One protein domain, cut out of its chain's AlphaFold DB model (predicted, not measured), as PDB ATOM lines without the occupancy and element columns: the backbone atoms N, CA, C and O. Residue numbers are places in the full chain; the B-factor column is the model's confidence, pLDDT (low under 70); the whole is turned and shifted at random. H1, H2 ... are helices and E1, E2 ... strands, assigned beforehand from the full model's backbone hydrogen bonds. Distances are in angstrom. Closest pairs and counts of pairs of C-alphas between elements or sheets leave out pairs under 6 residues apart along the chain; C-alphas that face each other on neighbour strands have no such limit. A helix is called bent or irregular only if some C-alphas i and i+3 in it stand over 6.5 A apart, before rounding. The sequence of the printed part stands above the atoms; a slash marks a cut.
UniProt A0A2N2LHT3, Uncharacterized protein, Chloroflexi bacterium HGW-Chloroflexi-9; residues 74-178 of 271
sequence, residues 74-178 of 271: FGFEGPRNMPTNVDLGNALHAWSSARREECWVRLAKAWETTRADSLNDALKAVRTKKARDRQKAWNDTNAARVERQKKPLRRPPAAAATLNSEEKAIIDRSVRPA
ATOM      1  N   PHE A  74      11.100   2.211  22.283       95.31
ATOM      2  CA  PHE A  74       9.648   2.336  22.383       95.31
ATOM      3  C   PHE A  74       9.267   2.977  23.722       95.31
ATOM      4  O   PHE A  74       9.700   2.501  24.772       95.31
ATOM      5  N   GLY A  75       8.503   4.070  23.696       94.69
ATOM      6  CA  GLY A  75       8.050   4.828  24.867       94.69
ATOM      7  C   GLY A  75       6.526   4.882  24.990       94.69
ATOM      8  O   GLY A  75       5.818   4.117  24.343       94.69
ATOM      9  N   PHE A  76       6.021   5.795  25.826       93.62
ATOM     10  CA  PHE A  76       4.578   6.037  25.986       93.62
ATOM     11  C   PHE A  76       3.911   6.471  24.671       93.62
ATOM     12  O   PHE A  76       2.843   5.983  24.326       93.62
ATOM     13  N   GLU A  77       4.572   7.351  23.917       92.12
ATOM     14  CA  GLU A  77       4.077   7.885  22.639       92.12
ATOM     15  C   GLU A  77       4.365   6.956  21.446       92.12
ATOM     16  O   GLU A  77       4.073   7.303  20.306       92.12
ATOM     17  N   GLY A  78       4.933   5.770  21.697       91.38
ATOM     18  CA  GLY A  78       5.303   4.804  20.666       91.38
ATOM     19  C   GLY A  78       6.800   4.809  20.317       91.38
ATOM     20  O   GLY A  78       7.638   5.111  21.183       91.38
ATOM     21  N   PRO A  79       7.171   4.399  19.090       92.44
ATOM     22  CA  PRO A  79       8.565   4.291  18.674       92.44
ATOM     23  C   PRO A  79       9.238   5.669  18.566       92.44
ATOM     24  O   PRO A  79       8.650   6.620  18.062       92.44
ATOM     25  N   ARG A  80      10.498   5.775  19.002       92.00
ATOM     26  CA  ARG A  80      11.324   6.990  18.884       92.00
ATOM     27  C   ARG A  80      12.650   6.684  18.195       92.00
ATOM     28  O   ARG A  80      13.182   5.582  18.338       92.00
ATOM     29  N   ASN A  81      13.177   7.686  17.488       92.38
ATOM     30  CA  ASN A  81      14.420   7.635  16.704       92.38
ATOM     31  C   ASN A  81      14.443   6.544  15.612       92.38
ATOM     32  O   ASN A  81      15.506   6.176  15.126       92.38
ATOM     33  N   MET A  82      13.278   6.028  15.213       89.06
ATOM     34  CA  MET A  82      13.128   5.100  14.088       89.06
ATOM     35  C   MET A  82      12.789   5.848  12.789       89.06
ATOM     36  O   MET A  82      12.316   6.987  12.855       89.06
ATOM     37  N   PRO A  83      12.951   5.212  11.612       86.50
ATOM     38  CA  PRO A  83      12.415   5.742  10.361       86.50
ATOM     39  C   PRO A  83      10.912   6.051  10.452       86.50
ATOM     40  O   PRO A  83      10.153   5.344  11.114       86.50
ATOM     41  N   THR A  84      10.458   7.100   9.767       78.12
ATOM     42  CA  THR A  84       9.064   7.583   9.831       78.12
ATOM     43  C   THR A  84       8.049   6.658   9.154       78.12
ATOM     44  O   THR A  84       6.849   6.821   9.342       78.12
ATOM     45  N   ASN A  85       8.513   5.679   8.377       74.00
ATOM     46  CA  ASN A  85       7.705   4.741   7.600       74.00
ATOM     47  C   ASN A  85       7.525   3.367   8.273       74.00
ATOM     48  O   ASN A  85       7.153   2.405   7.602       74.00
ATOM     49  N   VAL A  86       7.814   3.243   9.572       74.56
ATOM     50  CA  VAL A  86       7.621   1.981  10.301       74.56
ATOM     51  C   VAL A  86       6.136   1.783  10.600       74.56
ATOM     52  O   VAL A  86       5.607   2.321  11.570       74.56
ATOM     53  N   ASP A  87       5.470   0.987   9.765       78.00
ATOM     54  CA  ASP A  87       4.081   0.584   9.978       78.00
ATOM     55  C   ASP A  87       3.997  -0.628  10.921       78.00
ATOM     56  O   ASP A  87       4.351  -1.754  10.564       78.00
ATOM     57  N   LEU A  88       3.520  -0.390  12.146       73.69
ATOM     58  CA  LEU A  88       3.285  -1.426  13.161       73.69
ATOM     59  C   LEU A  88       1.974  -2.199  12.943       73.69
ATOM     60  O   LEU A  88       1.691  -3.132  13.695       73.69
ATOM     61  N   GLY A  89       1.172  -1.815  11.942       64.88
ATOM     62  CA  GLY A  89      -0.141  -2.383  11.639       64.88
ATOM     63  C   GLY A  89      -0.109  -3.791  11.045       64.88
ATOM     64  O   GLY A  89      -1.131  -4.477  11.052       64.88
ATOM     65  N   ASN A  90       1.051  -4.266  10.583       59.19
ATOM     66  CA  ASN A  90       1.182  -5.623  10.065       59.19
ATOM     67  C   ASN A  90       1.360  -6.634  11.203       59.19
ATOM     68  O   ASN A  90       2.281  -6.535  12.015       59.19
ATOM     69  N   ALA A  91       0.487  -7.644  11.233       59.97
ATOM     70  CA  ALA A  91       0.574  -8.779  12.142       59.97
ATOM     71  C   ALA A  91       1.853  -9.589  11.863       59.97
ATOM     72  O   ALA A  91       1.851 -10.556  11.104       59.97
ATOM     73  N   LEU A  92       2.967  -9.185  12.475       68.75
ATOM     74  CA  LEU A  92       4.186  -9.980  12.496       68.75
ATOM     75  C   LEU A  92       3.907 -11.270  13.268       68.75
ATOM     76  O   LEU A  92       3.707 -11.251  14.484       68.75
ATOM     77  N   HIS A  93       3.911 -12.400  12.566       64.88
ATOM     78  CA  HIS A  93       3.886 -13.696  13.225       64.88
ATOM     79  C   HIS A  93       5.221 -13.910  13.948       64.88
ATOM     80  O   HIS A  93       6.280 -13.789  13.324       64.88
ATOM     81  N   ALA A  94       5.179 -14.252  15.239       56.34
ATOM     82  CA  ALA A  94       6.363 -14.380  16.096       56.34
ATOM     83  C   ALA A  94       7.433 -15.344  15.544       56.34
ATOM     84  O   ALA A  94       8.617 -15.144  15.792       56.34
ATOM     85  N   TRP A  95       7.017 -16.327  14.740       52.72
ATOM     86  CA  TRP A  95       7.879 -17.363  14.153       52.72
ATOM     87  C   TRP A  95       8.197 -17.157  12.668       52.72
ATOM     88  O   TRP A  95       8.743 -18.039  12.018       52.72
ATOM     89  N   SER A  96       7.804 -16.025  12.083       65.31
ATOM     90  CA  SER A  96       8.141 -15.746  10.683       65.31
ATOM     91  C   SER A  96       9.596 -15.293  10.559       65.31
ATOM     92  O   SER A  96      10.069 -14.495  11.374       65.31
ATOM     93  N   SER A  97      10.295 -15.774   9.527       67.19
ATOM     94  CA  SER A  97      11.647 -15.322   9.205       67.19
ATOM     95  C   SER A  97      11.653 -13.825   8.890       67.19
ATOM     96  O   SER A  97      10.734 -13.297   8.265       67.19
ATOM     97  N   ALA A  98      12.685 -13.125   9.358       70.81
ATOM     98  CA  ALA A  98      12.799 -11.692   9.138       70.81
ATOM     99  C   ALA A  98      13.193 -11.392   7.690       70.81
ATOM    100  O   ALA A  98      14.235 -11.845   7.216       70.81
ATOM    101  N   ARG A  99      12.381 -10.582   7.008       77.94
ATOM    102  CA  ARG A  99      12.770  -9.944   5.746       77.94
ATOM    103  C   ARG A  99      13.430  -8.599   6.031       77.94
ATOM    104  O   ARG A  99      13.154  -7.978   7.058       77.94
ATOM    105  N   ARG A 100      14.292  -8.134   5.122       79.38
ATOM    106  CA  ARG A 100      15.040  -6.874   5.291       79.38
ATOM    107  C   ARG A 100      14.099  -5.684   5.514       79.38
ATOM    108  O   ARG A 100      14.402  -4.798   6.307       79.38
ATOM    109  N   GLU A 101      12.957  -5.696   4.843       80.75
ATOM    110  CA  GLU A 101      11.928  -4.657   4.887       80.75
ATOM    111  C   GLU A 101      11.189  -4.632   6.236       80.75
ATOM    112  O   GLU A 101      10.652  -3.604   6.640       80.75
ATOM    113  N   GLU A 102      11.202  -5.746   6.971       83.38
ATOM    114  CA  GLU A 102      10.488  -5.922   8.239       83.38
ATOM    115  C   GLU A 102      11.368  -5.655   9.467       83.38
ATOM    116  O   GLU A 102      10.864  -5.653  10.592       83.38
ATOM    117  N   CYS A 103      12.678  -5.443   9.287       85.44
ATOM    118  CA  CYS A 103      13.633  -5.318  10.391       85.44
ATOM    119  C   CYS A 103      13.219  -4.241  11.403       85.44
ATOM    120  O   CYS A 103      13.253  -4.487  12.608       85.44
ATOM    121  N   TRP A 104      12.768  -3.078  10.927       88.12
ATOM    122  CA  TRP A 104      12.330  -1.989  11.800       88.12
ATOM    123  C   TRP A 104      11.036  -2.297  12.544       88.12
ATOM    124  O   TRP A 104      10.934  -2.007  13.733       88.12
ATOM    125  N   VAL A 105      10.070  -2.932  11.877       88.25
ATOM    126  CA  VAL A 105       8.797  -3.326  12.496       88.25
ATOM    127  C   VAL A 105       9.051  -4.371  13.585       88.25
ATOM    128  O   VAL A 105       8.533  -4.263  14.695       88.25
ATOM    129  N   ARG A 106       9.918  -5.354  13.312       87.38
ATOM    130  CA  ARG A 106      10.318  -6.387  14.283       87.38
ATOM    131  C   ARG A 106      11.048  -5.792  15.476       87.38
ATOM    132  O   ARG A 106      10.762  -6.153  16.615       87.38
ATOM    133  N   LEU A 107      11.954  -4.856  15.218       89.75
ATOM    134  CA  LEU A 107      12.696  -4.152  16.253       89.75
ATOM    135  C   LEU A 107      11.761  -3.321  17.147       89.75
ATOM    136  O   LEU A 107      11.825  -3.418  18.373       89.75
ATOM    137  N   ALA A 108      10.824  -2.589  16.542       91.12
ATOM    138  CA  ALA A 108       9.791  -1.857  17.261       91.12
ATOM    139  C   ALA A 108       8.922  -2.773  18.118       91.12
ATOM    140  O   ALA A 108       8.686  -2.470  19.287       91.12
ATOM    141  N   LYS A 109       8.508  -3.923  17.576       90.31
ATOM    142  CA  LYS A 109       7.708  -4.912  18.305       90.31
ATOM    143  C   LYS A 109       8.470  -5.521  19.483       90.31
ATOM    144  O   LYS A 109       7.898  -5.737  20.557       90.31
ATOM    145  N   ALA A 110       9.768  -5.765  19.313       91.19
ATOM    146  CA  ALA A 110      10.637  -6.251  20.378       91.19
ATOM    147  C   ALA A 110      10.699  -5.249  21.543       91.19
ATOM    148  O   ALA A 110      10.530  -5.640  22.702       91.19
ATOM    149  N   TRP A 111      10.859  -3.954  21.262       94.31
ATOM    150  CA  TRP A 111      10.849  -2.927  22.308       94.31
ATOM    151  C   TRP A 111       9.462  -2.680  22.898       94.31
ATOM    152  O   TRP A 111       9.354  -2.575  24.118       94.31
ATOM    153  N   GLU A 112       8.406  -2.654  22.080       93.81
ATOM    154  CA  GLU A 112       7.017  -2.497  22.532       93.81
ATOM    155  C   GLU A 112       6.670  -3.562  23.572       93.81
ATOM    156  O   GLU A 112       6.267  -3.246  24.690       93.81
ATOM    157  N   THR A 113       6.884  -4.835  23.233       93.19
ATOM    158  CA  THR A 113       6.556  -5.951  24.130       93.19
ATOM    159  C   THR A 113       7.450  -5.983  25.370       93.19
ATOM    160  O   THR A 113       7.008  -6.396  26.437       93.19
ATOM    161  N   THR A 114       8.689  -5.496  25.270       95.50
ATOM    162  CA  THR A 114       9.587  -5.349  26.429       95.50
ATOM    163  C   THR A 114       9.108  -4.259  27.378       95.50
ATOM    164  O   THR A 114       9.103  -4.440  28.598       95.50
ATOM    165  N   ARG A 115       8.653  -3.129  26.830       96.19
ATOM    166  CA  ARG A 115       8.044  -2.064  27.622       96.19
ATOM    167  C   ARG A 115       6.722  -2.517  28.234       96.19
ATOM    168  O   ARG A 115       6.453  -2.168  29.378       96.19
ATOM    169  N   ALA A 116       5.927  -3.304  27.509       95.38
ATOM    170  CA  ALA A 116       4.669  -3.851  28.007       95.38
ATOM    171  C   ALA A 116       4.876  -4.723  29.257       95.38
ATOM    172  O   ALA A 116       4.128  -4.571  30.221       95.38
ATOM    173  N   ASP A 117       5.921  -5.558  29.293       94.44
ATOM    174  CA  ASP A 117       6.280  -6.337  30.489       94.44
ATOM    175  C   ASP A 117       6.605  -5.401  31.673       94.44
ATOM    176  O   ASP A 117       6.020  -5.525  32.750       94.44
ATOM    177  N   SER A 118       7.420  -4.363  31.440       94.94
ATOM    178  CA  SER A 118       7.746  -3.354  32.468       94.94
ATOM    179  C   SER A 118       6.513  -2.577  32.958       94.94
ATOM    180  O   SER A 118       6.390  -2.262  34.144       94.94
ATOM    181  N   LEU A 119       5.579  -2.267  32.054       96.56
ATOM    182  CA  LEU A 119       4.313  -1.614  32.377       96.56
ATOM    183  C   LEU A 119       3.418  -2.516  33.225       96.56
ATOM    184  O   LEU A 119       2.835  -2.059  34.210       96.56
ATOM    185  N   ASN A 120       3.325  -3.798  32.881       95.81
ATOM    186  CA  ASN A 120       2.556  -4.775  33.643       95.81
ATOM    187  C   ASN A 120       3.092  -4.919  35.074       95.81
ATOM    188  O   ASN A 120       2.298  -4.914  36.024       95.81
ATOM    189  N   ASP A 121       4.413  -4.949  35.242       94.31
ATOM    190  CA  ASP A 121       5.057  -4.971  36.556       94.31
ATOM    191  C   ASP A 121       4.771  -3.700  37.360       94.31
ATOM    192  O   ASP A 121       4.381  -3.777  38.530       94.31
ATOM    193  N   ALA A 122       4.868  -2.523  36.733       95.62
ATOM    194  CA  ALA A 122       4.547  -1.251  37.376       95.62
ATOM    195  C   ALA A 122       3.073  -1.191  37.819       95.62
ATOM    196  O   ALA A 122       2.769  -0.843  38.965       95.62
ATOM    197  N   LEU A 123       2.143  -1.606  36.952       95.88
ATOM    198  CA  LEU A 123       0.717  -1.699  37.274       95.88
ATOM    199  C   LEU A 123       0.475  -2.655  38.451       95.88
ATOM    200  O   LEU A 123      -0.282  -2.329  39.370       95.88
ATOM    201  N   LYS A 124       1.125  -3.824  38.462       94.69
ATOM    202  CA  LYS A 124       1.027  -4.808  39.551       94.69
ATOM    203  C   LYS A 124       1.581  -4.263  40.870       94.69
ATOM    204  O   LYS A 124       0.947  -4.450  41.917       94.69
ATOM    205  N   ALA A 125       2.705  -3.553  40.833       94.00
ATOM    206  CA  ALA A 125       3.308  -2.933  42.008       94.00
ATOM    207  C   ALA A 125       2.376  -1.881  42.630       94.00
ATOM    208  O   ALA A 125       2.129  -1.905  43.840       94.00
ATOM    209  N   VAL A 126       1.773  -1.010  41.811       94.44
ATOM    210  CA  VAL A 126       0.834   0.015  42.299       94.44
ATOM    211  C   VAL A 126      -0.447  -0.610  42.852       94.44
ATOM    212  O   VAL A 126      -0.906  -0.203  43.920       94.44
ATOM    213  N   ARG A 127      -1.003  -1.645  42.202       93.44
ATOM    214  CA  ARG A 127      -2.164  -2.390  42.733       93.44
ATOM    215  C   ARG A 127      -1.871  -2.990  44.105       93.44
ATOM    216  O   ARG A 127      -2.687  -2.857  45.016       93.44
ATOM    217  N   THR A 128      -0.697  -3.603  44.259       92.00
ATOM    218  CA  THR A 128      -0.243  -4.190  45.528       92.00
ATOM    219  C   THR A 128      -0.099  -3.121  46.609       92.00
ATOM    220  O   THR A 128      -0.621  -3.288  47.713       92.00
ATOM    221  N   LYS A 129       0.532  -1.984  46.289       92.62
ATOM    222  CA  LYS A 129       0.671  -0.851  47.215       92.62
ATOM    223  C   LYS A 129      -0.694  -0.311  47.650       92.62
ATOM    224  O   LYS A 129      -0.955  -0.209  48.842       92.62
ATOM    225  N   LYS A 130      -1.601  -0.059  46.703       92.19
ATOM    226  CA  LYS A 130      -2.954   0.452  46.971       92.19
ATOM    227  C   LYS A 130      -3.780  -0.517  47.823       92.19
ATOM    228  O   LYS A 130      -4.503  -0.085  48.717       92.19
ATOM    229  N   ALA A 131      -3.663  -1.826  47.586       90.25
ATOM    230  CA  ALA A 131      -4.301  -2.842  48.423       90.25
ATOM    231  C   ALA A 131      -3.743  -2.835  49.857       90.25
ATOM    232  O   ALA A 131      -4.516  -2.850  50.817       90.25
ATOM    233  N   ARG A 132      -2.415  -2.737  50.010       90.25
ATOM    234  CA  ARG A 132      -1.753  -2.632  51.318       90.25
ATOM    235  C   ARG A 132      -2.184  -1.378  52.077       90.25
ATOM    236  O   ARG A 132      -2.514  -1.469  53.257       90.25
ATOM    237  N   ASP A 133      -2.227  -0.235  51.404       90.81
ATOM    238  CA  ASP A 133      -2.588   1.044  52.018       90.81
ATOM    239  C   ASP A 133      -4.065   1.046  52.462       90.81
ATOM    240  O   ASP A 133      -4.379   1.498  53.564       90.81
ATOM    241  N   ARG A 134      -4.968   0.431  51.680       89.50
ATOM    242  CA  ARG A 134      -6.370   0.194  52.084       89.50
ATOM    243  C   ARG A 134      -6.480  -0.701  53.317       89.50
ATOM    244  O   ARG A 134      -7.264  -0.402  54.215       89.50
ATOM    245  N   GLN A 135      -5.708  -1.788  53.371       89.62
ATOM    246  CA  GLN A 135      -5.707  -2.692  54.524       89.62
ATOM    247  C   GLN A 135      -5.178  -1.989  55.780       89.62
ATOM    248  O   GLN A 135      -5.755  -2.163  56.853       89.62
ATOM    249  N   LYS A 136      -4.129  -1.168  55.644       91.38
ATOM    250  CA  LYS A 136      -3.601  -0.346  56.739       91.38
ATOM    251  C   LYS A 136      -4.653   0.646  57.243       91.38
ATOM    252  O   LYS A 136      -4.981   0.618  58.420       91.38
ATOM    253  N   ALA A 137      -5.265   1.424  56.349       90.94
ATOM    254  CA  ALA A 137      -6.303   2.389  56.720       90.94
ATOM    255  C   ALA A 137      -7.510   1.727  57.411       90.94
ATOM    256  O   ALA A 137      -8.067   2.275  58.367       90.94
ATOM    257  N   TRP A 138      -7.908   0.531  56.961       91.69
ATOM    258  CA  TRP A 138      -8.953  -0.245  57.628       91.69
ATOM    259  C   TRP A 138      -8.524  -0.707  59.026       91.69
ATOM    260  O   TRP A 138      -9.311  -0.560  59.960       91.69
ATOM    261  N   ASN A 139      -7.298  -1.222  59.189       91.81
ATOM    262  CA  ASN A 139      -6.767  -1.634  60.494       91.81
ATOM    263  C   ASN A 139      -6.757  -0.453  61.476       91.81
ATOM    264  O   ASN A 139      -7.275  -0.592  62.582       91.81
ATOM    265  N   ASP A 140      -6.246   0.703  61.047       93.06
ATOM    266  CA  ASP A 140      -6.139   1.914  61.869       93.06
ATOM    267  C   ASP A 140      -7.534   2.401  62.305       93.06
ATOM    268  O   ASP A 140      -7.791   2.654  63.483       93.06
ATOM    269  N   THR A 141      -8.486   2.439  61.364       92.88
ATOM    270  CA  THR A 141      -9.879   2.823  61.648       92.88
ATOM    271  C   THR A 141     -10.558   1.830  62.593       92.88
ATOM    272  O   THR A 141     -11.318   2.223  63.480       92.88
ATOM    273  N   ASN A 142     -10.320   0.531  62.406       92.06
ATOM    274  CA  ASN A 142     -10.916  -0.505  63.237       92.06
ATOM    275  C   ASN A 142     -10.340  -0.487  64.661       92.06
ATOM    276  O   ASN A 142     -11.110  -0.585  65.615       92.06
ATOM    277  N   ALA A 143      -9.027  -0.290  64.810       92.19
ATOM    278  CA  ALA A 143      -8.362  -0.156  66.104       92.19
ATOM    279  C   ALA A 143      -8.938   1.021  66.910       92.19
ATOM    280  O   ALA A 143      -9.406   0.820  68.029       92.19
ATOM    281  N   ALA A 144      -9.046   2.205  66.295       92.62
ATOM    282  CA  ALA A 144      -9.630   3.388  66.936       92.62
ATOM    283  C   ALA A 144     -11.108   3.198  67.339       92.62
ATOM    284  O   ALA A 144     -11.605   3.819  68.279       92.62
ATOM    285  N   ARG A 145     -11.857   2.346  66.626       92.75
ATOM    286  CA  ARG A 145     -13.244   2.012  66.990       92.75
ATOM    287  C   ARG A 145     -13.319   1.066  68.177       92.75
ATOM    288  O   ARG A 145     -14.152   1.296  69.049       92.75
ATOM    289  N   VAL A 146     -12.480   0.033  68.191       91.25
ATOM    290  CA  VAL A 146     -12.401  -0.932  69.295       91.25
ATOM    291  C   VAL A 146     -11.960  -0.234  70.581       91.25
ATOM    292  O   VAL A 146     -12.570  -0.464  71.620       91.25
ATOM    293  N   GLU A 147     -10.995   0.686  70.501       93.00
ATOM    294  CA  GLU A 147     -10.573   1.530  71.629       93.00
ATOM    295  C   GLU A 147     -11.741   2.347  72.206       93.00
ATOM    296  O   GLU A 147     -11.923   2.431  73.416       93.00
ATOM    297  N   ARG A 148     -12.618   2.868  71.339       94.56
ATOM    298  CA  ARG A 148     -13.858   3.566  71.727       94.56
ATOM    299  C   ARG A 148     -15.012   2.622  72.094       94.56
ATOM    300  O   ARG A 148     -16.164   3.056  72.077       94.56
ATOM    301  N   GLN A 149     -14.733   1.341  72.346       91.25
ATOM    302  CA  GLN A 149     -15.709   0.290  72.666       91.25
ATOM    303  C   GLN A 149     -16.842   0.135  71.629       91.25
ATOM    304  O   GLN A 149     -17.929  -0.359  71.929       91.25
ATOM    305  N   LYS A 150     -16.611   0.543  70.374       92.06
ATOM    306  CA  LYS A 150     -17.572   0.371  69.276       92.06
ATOM    307  C   LYS A 150     -17.353  -0.970  68.583       92.06
ATOM    308  O   LYS A 150     -16.230  -1.456  68.472       92.06
ATOM    309  N   LYS A 151     -18.430  -1.531  68.016       88.94
ATOM    310  CA  LYS A 151     -18.367  -2.778  67.236       88.94
ATOM    311  C   LYS A 151     -17.336  -2.671  66.089       88.94
ATOM    312  O   LYS A 151     -17.356  -1.650  65.373       88.94
ATOM    313  N   PRO A 152     -16.492  -3.707  65.887       86.62
ATOM    314  CA  PRO A 152     -15.534  -3.770  64.788       86.62
ATOM    315  C   PRO A 152     -16.200  -3.631  63.419       86.62
ATOM    316  O   PRO A 152     -17.336  -4.067  63.209       86.62
ATOM    317  N   LEU A 153     -15.478  -3.036  62.474       87.44
ATOM    318  CA  LEU A 153     -15.899  -2.978  61.079       87.44
ATOM    319  C   LEU A 153     -15.764  -4.356  60.430       87.44
ATOM    320  O   LEU A 153     -14.896  -5.153  60.780       87.44
ATOM    321  N   ARG A 154     -16.603  -4.629  59.427       86.62
ATOM    322  CA  ARG A 154     -16.423  -5.805  58.572       86.62
ATOM    323  C   ARG A 154     -15.126  -5.648  57.779       86.62
ATOM    324  O   ARG A 154     -14.865  -4.577  57.226       86.62
ATOM    325  N   ARG A 155     -14.321  -6.711  57.721       82.25
ATOM    326  CA  ARG A 155     -13.076  -6.722  56.948       82.25
ATOM    327  C   ARG A 155     -13.375  -6.592  55.448       82.25
ATOM    328  O   ARG A 155     -14.260  -7.303  54.964       82.25
ATOM    329  N   PRO A 156     -12.669  -5.717  54.711       78.31
ATOM    330  CA  PRO A 156     -12.809  -5.643  53.268       78.31
ATOM    331  C   PRO A 156     -12.298  -6.936  52.611       78.31
ATOM    332  O   PRO A 156     -11.384  -7.576  53.140       78.31
ATOM    333  N   PRO A 157     -12.874  -7.340  51.466       76.88
ATOM    334  CA  PRO A 157     -12.382  -8.484  50.709       76.88
ATOM    335  C   PRO A 157     -10.946  -8.238  50.224       76.88
ATOM    336  O   PRO A 157     -10.587  -7.115  49.873       76.88
ATOM    337  N   ALA A 158     -10.142  -9.301  50.146       67.44
ATOM    338  CA  ALA A 158      -8.734  -9.258  49.731       67.44
ATOM    339  C   ALA A 158      -8.519  -8.976  48.225       67.44
ATOM    340  O   ALA A 158      -7.440  -9.230  47.691       67.44
ATOM    341  N   ALA A 159      -9.540  -8.489  47.519       68.06
ATOM    342  CA  ALA A 159      -9.480  -8.266  46.083       68.06
ATOM    343  C   ALA A 159      -8.407  -7.226  45.725       68.06
ATOM    344  O   ALA A 159      -8.242  -6.211  46.412       68.06
ATOM    345  N   ALA A 160      -7.699  -7.469  44.618       67.94
ATOM    346  CA  ALA A 160      -6.717  -6.536  44.089       67.94
ATOM    347  C   ALA A 160      -7.358  -5.156  43.883       67.94
ATOM    348  O   ALA A 160      -8.464  -5.033  43.351       67.94
ATOM    349  N   ALA A 161      -6.665  -4.102  44.314       81.62
ATOM    350  CA  ALA A 161      -7.171  -2.753  44.137       81.62
ATOM    351  C   ALA A 161      -7.308  -2.433  42.640       81.62
ATOM    352  O   ALA A 161      -6.359  -2.590  41.873       81.62
ATOM    353  N   THR A 162      -8.486  -1.968  42.223       88.19
ATOM    354  CA  THR A 162      -8.716  -1.505  40.854       88.19
ATOM    355  C   THR A 162      -8.018  -0.165  40.616       88.19
ATOM    356  O   THR A 162      -7.962   0.700  41.500       88.19
ATOM    357  N   LEU A 163      -7.458  -0.020  39.412       92.19
ATOM    358  CA  LEU A 163      -6.886   1.229  38.916       92.19
ATOM    359  C   LEU A 163      -7.847   1.832  37.894       92.19
ATOM    360  O   LEU A 163      -8.290   1.114  36.990       92.19
ATOM    361  N   ASN A 164      -8.159   3.116  38.040       94.06
ATOM    362  CA  ASN A 164      -8.942   3.857  37.055       94.06
ATOM    363  C   ASN A 164      -8.086   4.188  35.810       94.06
ATOM    364  O   ASN A 164      -6.888   3.894  35.762       94.06
ATOM    365  N   SER A 165      -8.704   4.750  34.771       95.19
ATOM    366  CA  SER A 165      -8.016   5.045  33.505       95.19
ATOM    367  C   SER A 165      -6.921   6.109  33.647       95.19
ATOM    368  O   SER A 165      -5.878   5.991  33.012       95.19
ATOM    369  N   GLU A 166      -7.123   7.102  34.512       95.88
ATOM    370  CA  GLU A 166      -6.151   8.168  34.770       95.88
ATOM    371  C   GLU A 166      -4.910   7.635  35.498       95.88
ATOM    372  O   GLU A 166      -3.786   7.870  35.065       95.88
ATOM    373  N   GLU A 167      -5.099   6.817  36.537       94.88
ATOM    374  CA  GLU A 167      -4.025   6.129  37.256       94.88
ATOM    375  C   GLU A 167      -3.195   5.266  36.301       94.88
ATOM    376  O   GLU A 167      -1.968   5.290  36.355       94.88
ATOM    377  N   LYS A 168      -3.851   4.526  35.396       95.56
ATOM    378  CA  LYS A 168      -3.153   3.731  34.376       95.56
ATOM    379  C   LYS A 168      -2.331   4.614  33.437       95.56
ATOM    380  O   LYS A 168      -1.180   4.278  33.189       95.56
ATOM    381  N   ALA A 169      -2.886   5.728  32.958       95.19
ATOM    382  CA  ALA A 169      -2.182   6.651  32.068       95.19
ATOM    383  C   ALA A 169      -0.975   7.319  32.751       95.19
ATOM    384  O   ALA A 169       0.080   7.465  32.136       95.19
ATOM    385  N   ILE A 170      -1.097   7.681  34.031       96.38
ATOM    386  CA  ILE A 170       0.015   8.218  34.831       96.38
ATOM    387  C   ILE A 170       1.125   7.172  34.976       96.38
ATOM    388  O   ILE A 170       2.297   7.487  34.771       96.38
ATOM    389  N   ILE A 171       0.764   5.925  35.301       96.56
ATOM    390  CA  ILE A 171       1.733   4.828  35.429       96.56
ATOM    391  C   ILE A 171       2.423   4.584  34.092       96.56
ATOM    392  O   ILE A 171       3.646   4.497  34.055       96.56
ATOM    393  N   ASP A 172       1.664   4.537  33.002       96.31
ATOM    394  CA  ASP A 172       2.212   4.340  31.669       96.31
ATOM    395  C   ASP A 172       3.234   5.428  31.315       96.31
ATOM    396  O   ASP A 172       4.384   5.116  31.023       96.31
ATOM    397  N   ARG A 173       2.902   6.709  31.498       95.88
ATOM    398  CA  ARG A 173       3.856   7.818  31.296       95.88
ATOM    399  C   ARG A 173       5.097   7.738  32.191       95.88
ATOM    400  O   ARG A 173       6.160   8.209  31.798       95.88
ATOM    401  N   SER A 174       4.973   7.158  33.386       94.75
ATOM    402  CA  SER A 174       6.093   6.987  34.324       94.75
ATOM    403  C   SER A 174       7.036   5.836  33.950       94.75
ATOM    404  O   SER A 174       8.200   5.829  34.361       94.75
ATOM    405  N   VAL A 175       6.558   4.862  33.167       95.31
ATOM    406  CA  VAL A 175       7.371   3.739  32.699       95.31
ATOM    407  C   VAL A 175       8.312   4.236  31.616       95.31
ATOM    408  O   VAL A 175       7.892   4.669  30.536       95.31
ATOM    409  N   ARG A 176       9.609   4.141  31.919       94.81
ATOM    410  CA  ARG A 176      10.681   4.535  31.008       94.81
ATOM    411  C   ARG A 176      10.571   3.817  29.653       94.81
ATOM    412  O   ARG A 176      10.062   2.695  29.589       94.81
ATOM    413  N   PRO A 177      11.086   4.427  28.578       96.25
ATOM    414  CA  PRO A 177      11.229   3.752  27.296       96.25
ATOM    415  C   PRO A 177      12.087   2.483  27.401       96.25
ATOM    416  O   PRO A 177      12.994   2.414  28.239       96.25
ATOM    417  N   ALA A 178      11.797   1.509  26.538       97.38
ATOM    418  CA  ALA A 178      12.574   0.281  26.390       97.38
ATOM    419  C   ALA A 178      13.393   0.312  25.092       97.38
ATOM    420  O   ALA A 178      12.870   0.696  24.044       97.38
TER     421      ALA A 178
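Overview. This is residues 74 to 178 of the 271 residues of an uncharacterized protein of Chloroflexi bacterium HGW-Chloroflexi-9 (UniProt A0A2N2LHT3). One long helix, H1, makes the length of this rod; a short helix, H2, crosses it near its middle, and a short strand, E1, lies beside its first half. The link from E1 loops round the first part of H1, and the link after H1 folds back along its second half to H2. The printed part has 105 residues, with one named strand and two named helices in the order E1, H1, H2, and is mostly helix. It is extended, with a radius of gyration of the C-alphas of 22.0 A, and spans 74 by 26 by 17 A.

Arrangement. E1, residues 78 to 80, pairs with no named strand. Its closest C-alpha to H1, residues 100 to 147, is that of Pro 79, 6.4 A from that of Ala 108. H1 touches H2, residues 165 to 174, with residues 119 to 123 alone. The closest C-alphas of the two helices are those of Leu 119 and Asp 172, 6.4 A apart. The helices run opposite ways at a steep tilt of 60 degrees. E1 and H2 are apart. Each O i to N i+4 pair in H2 is within hydrogen-bond range, and 42 of 44 are in H1.

Along the chain. E1 begins at C-alpha 78, (5.303, 4.804, 20.666). H1 measures 71.6 A from C-alpha 100, (15.040, -6.874, 5.291), to C-alpha 147, (-10.573, 1.530, 71.629). It is irregular: C-alphas 101 and 104 are 7.4 A apart. H2 measures 14.3 A and ends at C-alpha 174, (6.093, 6.987, 34.324).

Size, cuts and confidence. The two C-alphas farthest apart, those of Arg 100 and Gln 149, are 74.4 A apart. The first and last printed C-alphas, those of Phe 74 and Ala 178, are 5.4 A apart. The printed part has no cut. Both links, residues 81 to 99 and 148 to 164, are long. The pLDDT is under 70 at residues 89 to 97 and 158 to 160.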